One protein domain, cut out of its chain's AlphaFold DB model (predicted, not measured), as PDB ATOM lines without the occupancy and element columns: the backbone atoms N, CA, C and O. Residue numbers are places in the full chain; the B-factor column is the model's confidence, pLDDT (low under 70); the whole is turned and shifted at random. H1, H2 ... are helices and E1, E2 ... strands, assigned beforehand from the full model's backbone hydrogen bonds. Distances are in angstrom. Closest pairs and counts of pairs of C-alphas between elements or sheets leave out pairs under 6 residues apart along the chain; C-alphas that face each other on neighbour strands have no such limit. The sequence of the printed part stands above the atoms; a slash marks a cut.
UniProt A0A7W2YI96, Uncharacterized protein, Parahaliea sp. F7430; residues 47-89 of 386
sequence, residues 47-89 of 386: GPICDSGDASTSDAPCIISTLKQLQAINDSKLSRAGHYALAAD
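AT A GLANCE: This is residues 47 to 89 of the 386 residues of an uncharacterized protein of Parahaliea sp. F7430 (UniProt A0A7W2YI96). With little regular structure, this is a small fold mostly of loops, in which two short strands, E1 and E2, run side by side in parallel and helix H1 lies between them along the chain. Residues 47 to 61, with no named element, lead into E1. The printed part has 43 residues, 15 of them in named elements, under half; the class is mixed. It is compact and rounded, with a radius of gyration of the C-alphas of 9.0 A and spans of 22 by 22 by 15 A.

HOW THE PARTS SIT: Strand E1, residues 62 to 64, is the parallel neighbour of E2, residues 83 to 86, at 30 degrees; N 62 and O 83, 2.8 A apart, are within hydrogen-bond range. With H1, residues 67 to 74, between them they form a strand-helix-strand unit, its crossover right-handed. The closest C-alphas of E1 and H1, Ile 64 and Leu 70, are 6.2 A apart. In H1, 2 of 4 O i to N i+4 pairs are within range.

IN THESE COORDINATES: E1 begins at C-alpha 62 (-38.653, -3.151, 40.818) and measures 6.7 A, H1 12.3 A, and E2 10.7 A, ending at C-alpha 86 (-43.104, -10.491, 40.742).

THE WHOLE: The farthest C-alphas, Ser 76 and Asp 89, are 24.6 A apart. The printed part has no cut and no long link. Model confidence is under 70 at residues 47 and 52 to 55.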
ATOM      1  N   GLY A  47     -44.390  -0.080  40.131       61.41
ATOM      2  CA  GLY A  47     -42.952   0.236  40.208       61.41
ATOM      3  C   GLY A  47     -42.238   0.483  38.857       61.41
ATOM      4  O   GLY A  47     -42.882   0.669  37.823       61.41
ATOM      5  N   PRO A  48     -40.899   0.561  38.828       77.25
ATOM      6  CA  PRO A  48     -40.141   0.511  37.580       77.25
ATOM      7  C   PRO A  48     -39.955  -0.941  37.108       77.25
ATOM      8  O   PRO A  48     -39.882  -1.864  37.920       77.25
ATOM      9  N   ILE A  49     -39.830  -1.161  35.797       79.62
ATOM     10  CA  ILE A  49     -39.429  -2.469  35.253       79.62
ATOM     11  C   ILE A  49     -37.953  -2.732  35.617       79.62
ATOM     12  O   ILE A  49     -37.140  -1.808  35.670       79.62
ATOM     13  N   CYS A  50     -37.598  -3.991  35.901       78.75
ATOM     14  CA  CYS A  50     -36.239  -4.384  36.295       78.75
ATOM     15  C   CYS A  50     -35.220  -4.458  35.159       78.75
ATOM     16  O   CYS A  50     -34.626  -5.505  34.891       78.75
ATOM     17  N   ASP A  51     -34.998  -3.332  34.502       72.50
ATOM     18  CA  ASP A  51     -34.033  -3.166  33.419       72.50
ATOM     19  C   ASP A  51     -33.262  -1.837  33.470       72.50
ATOM     20  O   ASP A  51     -32.212  -1.733  32.828       72.50
ATOM     21  N   SER A  52     -33.704  -0.849  34.258       59.00
ATOM     22  CA  SER A  52     -33.150   0.514  34.221       59.00
ATOM     23  C   SER A  52     -32.113   0.866  35.296       59.00
ATOM     24  O   SER A  52     -31.481   1.912  35.190       59.00
ATOM     25  N   GLY A  53     -31.876   0.024  36.308       60.28
ATOM     26  CA  GLY A  53     -31.005   0.395  37.441       60.28
ATOM     27  C   GLY A  53     -31.542   1.569  38.272       60.28
ATOM     28  O   GLY A  53     -30.818   2.133  39.094       60.28
ATOM     29  N   ASP A  54     -32.811   1.930  38.061       63.78
ATOM     30  CA  ASP A  54     -33.509   2.938  38.844       63.78
ATOM     31  C   ASP A  54     -33.619   2.502  40.309       63.78
ATOM     32  O   ASP A  54     -33.682   1.313  40.641       63.78
ATOM     33  N   ALA A  55     -33.657   3.491  41.204       65.00
ATOM     34  CA  ALA A  55     -33.826   3.242  42.626       65.00
ATOM     35  C   ALA A  55     -35.173   2.548  42.883       65.00
ATOM     36  O   ALA A  55     -36.237   3.110  42.623       65.00
ATOM     37  N   SER A  56     -35.118   1.333  43.426       80.56
ATOM     38  CA  SER A  56     -36.286   0.651  43.976       80.56
ATOM     39  C   SER A  56     -36.480   1.051  45.434       80.56
ATOM     40  O   SER A  56     -35.518   1.274  46.168       80.56
ATOM     41  N   THR A  57     -37.736   1.145  45.854       83.81
ATOM     42  CA  THR A  57     -38.125   1.390  47.252       83.81
ATOM     43  C   THR A  57     -39.155   0.348  47.669       83.81
ATOM     44  O   THR A  57     -39.730  -0.316  46.807       83.81
ATOM     45  N   SER A  58     -39.422   0.217  48.968       80.44
ATOM     46  CA  SER A  58     -40.481  -0.675  49.461       80.44
ATOM     47  C   SER A  58     -41.843  -0.383  48.818       80.44
ATOM     48  O   SER A  58     -42.585  -1.309  48.504       80.44
ATOM     49  N   ASP A  59     -42.144   0.897  48.568       83.56
ATOM     50  CA  ASP A  59     -43.443   1.350  48.049       83.56
ATOM     51  C   ASP A  59     -43.509   1.335  46.513       83.56
ATOM     52  O   ASP A  59     -44.590   1.344  45.922       83.56
ATOM     53  N   ALA A  60     -42.350   1.292  45.858       88.38
ATOM     54  CA  ALA A  60     -42.206   1.173  44.413       88.38
ATOM     55  C   ALA A  60     -41.113   0.138  44.093       88.38
ATOM     56  O   ALA A  60     -39.995   0.515  43.715       88.38
ATOM     57  N   PRO A  61     -41.409  -1.163  44.288       92.19
ATOM     58  CA  PRO A  61     -40.450  -2.218  44.020       92.19
ATOM     59  C   PRO A  61     -40.225  -2.356  42.518       92.19
ATOM     60  O   PRO A  61     -41.124  -2.161  41.706       92.19
ATOM     61  N   CYS A  62     -39.019  -2.753  42.159       93.25
ATOM     62  CA  CYS A  62     -38.653  -3.151  40.818       93.25
ATOM     63  C   CYS A  62     -39.461  -4.389  40.392       93.25
ATOM     64  O   CYS A  62     -39.463  -5.407  41.091       93.25
ATOM     65  N   ILE A  63     -40.140  -4.328  39.247       94.31
ATOM     66  CA  ILE A  63     -41.013  -5.404  38.778       94.31
ATOM     67  C   ILE A  63     -40.292  -6.397  37.872       94.31
ATOM     68  O   ILE A  63     -39.727  -6.056  36.829       94.31
ATOM     69  N   ILE A  64     -40.397  -7.666  38.263       94.69
ATOM     70  CA  ILE A  64     -39.862  -8.827  37.562       94.69
ATOM     71  C   ILE A  64     -41.022  -9.586  36.918       94.69
ATOM     72  O   ILE A  64     -41.944 -10.053  37.584       94.69
ATOM     73  N   SER A  65     -40.955  -9.740  35.600       94.50
ATOM     74  CA  SER A  65     -41.927 -10.493  34.792       94.50
ATOM     75  C   SER A  65     -41.271 -11.569  33.926       94.50
ATOM     76  O   SER A  65     -41.955 -12.345  33.266       94.50
ATOM     77  N   THR A  66     -39.935 -11.633  33.912       95.06
ATOM     78  CA  THR A  66     -39.184 -12.593  33.100       95.06
ATOM     79  C   THR A  66     -38.038 -13.229  33.879       95.06
ATOM     80  O   THR A  66     -37.422 -12.611  34.750       95.06
ATOM     81  N   LEU A  67     -37.676 -14.451  33.487       95.56
ATOM     82  CA  LEU A  67     -36.522 -15.170  34.031       95.56
ATOM     83  C   LEU A  67     -35.206 -14.379  33.899       95.56
ATOM     84  O   LEU A  67     -34.346 -14.442  34.775       95.56
ATOM     85  N   LYS A  68     -35.039 -13.613  32.812       93.31
ATOM     86  CA  LYS A  68     -33.841 -12.784  32.601       93.31
ATOM     87  C   LYS A  68     -33.756 -11.639  33.610       93.31
ATOM     88  O   LYS A  68     -32.677 -11.403  34.138       93.31
ATOM     89  N   GLN A  69     -34.876 -10.974  33.903       94.50
ATOM     90  CA  GLN A  69     -34.943  -9.933  34.937       94.50
ATOM     91  C   GLN A  69     -34.639 -10.508  36.324       94.50
ATOM     92  O   GLN A  69     -33.886  -9.906  37.080       94.50
ATOM     93  N   LEU A  70     -35.142 -11.710  36.626       95.69
ATOM     94  CA  LEU A  70     -34.819 -12.403  37.874       95.69
ATOM     95  C   LEU A  70     -33.310 -12.670  38.005       95.69
ATOM     96  O   LEU A  70     -32.713 -12.378  39.037       95.69
ATOM     97  N   GLN A  71     -32.669 -13.185  36.949       94.44
ATOM     98  CA  GLN A  71     -31.224 -13.431  36.967       94.44
ATOM     99  C   GLN A  71     -30.408 -12.131  37.048       94.44
ATOM    100  O   GLN A  71     -29.315 -12.142  37.620       94.44
ATOM    101  N   ALA A  72     -30.934 -11.025  36.511       93.44
ATOM    102  CA  ALA A  72     -30.271  -9.725  36.478       93.44
ATOM    103  C   ALA A  72     -30.075  -9.088  37.863       93.44
ATOM    104  O   ALA A  72     -29.274  -8.170  37.971       93.44
ATOM    105  N   ILE A  73     -30.706  -9.591  38.935       93.19
ATOM    106  CA  ILE A  73     -30.407  -9.155  40.319       93.19
ATOM    107  C   ILE A  73     -28.920  -9.380  40.664       93.19
ATOM    108  O   ILE A  73     -28.351  -8.701  41.515       93.19
ATOM    109  N   ASN A  74     -28.259 -10.322  39.983       89.88
ATOM    110  CA  ASN A  74     -26.819 -10.541  40.105       89.88
ATOM    111  C   ASN A  74     -25.947  -9.598  39.261       89.88
ATOM    112  O   ASN A  74     -24.724  -9.655  39.392       89.88
ATOM    113  N   ASP A  75     -26.527  -8.788  38.377       86.81
ATOM    114  CA  ASP A  75     -25.797  -7.805  37.576       86.81
ATOM    115  C   ASP A  75     -25.545  -6.537  38.404       86.81
ATOM    116  O   ASP A  75     -26.404  -6.077  39.146       86.81
ATOM    117  N   SER A  76     -24.381  -5.926  38.197       80.06
ATOM    118  CA  SER A  76     -23.987  -4.601  38.685       80.06
ATOM    119  C   SER A  76     -25.003  -3.478  38.438       80.06
ATOM    120  O   SER A  76     -24.953  -2.456  39.120       80.06
ATOM    121  N   LYS A  77     -25.907  -3.643  37.465       83.25
ATOM    122  CA  LYS A  77     -26.974  -2.676  37.171       83.25
ATOM    123  C   LYS A  77     -28.087  -2.664  38.211       83.25
ATOM    124  O   LYS A  77     -28.759  -1.648  38.340       83.25
ATOM    125  N   LEU A  78     -28.310  -3.776  38.907       84.81
ATOM    126  CA  LEU A  78     -29.341  -3.895  39.928       84.81
ATOM    127  C   LEU A  78     -28.691  -4.007  41.309       84.81
ATOM    128  O   LEU A  78     -27.609  -4.562  41.480       84.81
ATOM    129  N   SER A  79     -29.356  -3.452  42.319       90.75
ATOM    130  CA  SER A  79     -28.863  -3.511  43.694       90.75
ATOM    131  C   SER A  79     -29.385  -4.761  44.394       90.75
ATOM    132  O   SER A  79     -30.592  -4.966  44.489       90.75
ATOM    133  N   ARG A  80     -28.503  -5.561  44.990       93.75
ATOM    134  CA  ARG A  80     -28.902  -6.668  45.884       93.75
ATOM    135  C   ARG A  80     -29.545  -6.194  47.193       93.75
ATOM    136  O   ARG A  80     -30.152  -7.001  47.888       93.75
ATOM    137  N   ALA A  81     -29.453  -4.898  47.488       94.06
ATOM    138  CA  ALA A  81     -30.207  -4.225  48.546       94.06
ATOM    139  C   ALA A  81     -31.543  -3.633  48.045       94.06
ATOM    140  O   ALA A  81     -32.222  -2.930  48.784       94.06
ATOM    141  N   GLY A  82     -31.892  -3.847  46.772       93.69
ATOM    142  CA  GLY A  82     -33.101  -3.311  46.150       93.69
ATOM    143  C   GLY A  82     -34.377  -4.061  46.535       93.69
ATOM    144  O   GLY A  82     -34.346  -5.177  47.045       93.69
ATOM    145  N   HIS A  83     -35.517  -3.452  46.233       95.75
ATOM    146  CA  HIS A  83     -36.839  -4.014  46.481       95.75
ATOM    147  C   HIS A  83     -37.426  -4.542  45.177       95.75
ATOM    148  O   HIS A  83     -37.479  -3.815  44.187       95.75
ATOM    149  N   TYR A  84     -37.877  -5.789  45.175       96.62
ATOM    150  CA  TYR A  84     -38.335  -6.501  43.989       96.62
ATOM    151  C   TYR A  84     -39.717  -7.095  44.217       96.62
ATOM    152  O   TYR A  84     -40.022  -7.555  45.318       96.62
ATOM    153  N   ALA A  85     -40.537  -7.127  43.170       97.19
ATOM    154  CA  ALA A  85     -41.788  -7.867  43.186       97.19
ATOM    155  C   ALA A  85     -42.047  -8.593  41.863       97.19
ATOM    156  O   ALA A  85     -41.719  -8.088  40.787       97.19
ATOM    157  N   LEU A  86     -42.653  -9.777  41.936       97.12
ATOM    158  CA  LEU A  86     -43.104 -10.491  40.742       97.12
ATOM    159  C   LEU A  86     -44.413  -9.880  40.218       97.12
ATOM    160  O   LEU A  86     -45.301  -9.540  40.996       97.12
ATOM    161  N   ALA A  87     -44.547  -9.771  38.897       96.56
ATOM    162  CA  ALA A  87     -45.810  -9.411  38.233       96.56
ATOM    163  C   ALA A  87     -46.473 -10.579  37.490       96.56
ATOM    164  O   ALA A  87     -47.583 -10.436  36.980       96.56
ATOM    165  N   ALA A  88     -45.780 -11.709  37.380       96.12
ATOM    166  CA  ALA A  88     -46.273 -12.916  36.741       96.12
ATOM    167  C   ALA A  88     -45.525 -14.136  37.283       96.12
ATOM    168  O   ALA A  88     -44.437 -14.010  37.855       96.12
ATOM    169  N   ASP A  89     -46.095 -15.314  37.047       98.38
ATOM    170  CA  ASP A  89     -45.378 -16.571  37.231       98.38
ATOM    171  C   ASP A  89     -44.169 -16.627  36.284       98.38
ATOM    172  O   ASP A  89     -44.220 -16.149  35.146       98.38
TER     173      ASP A  89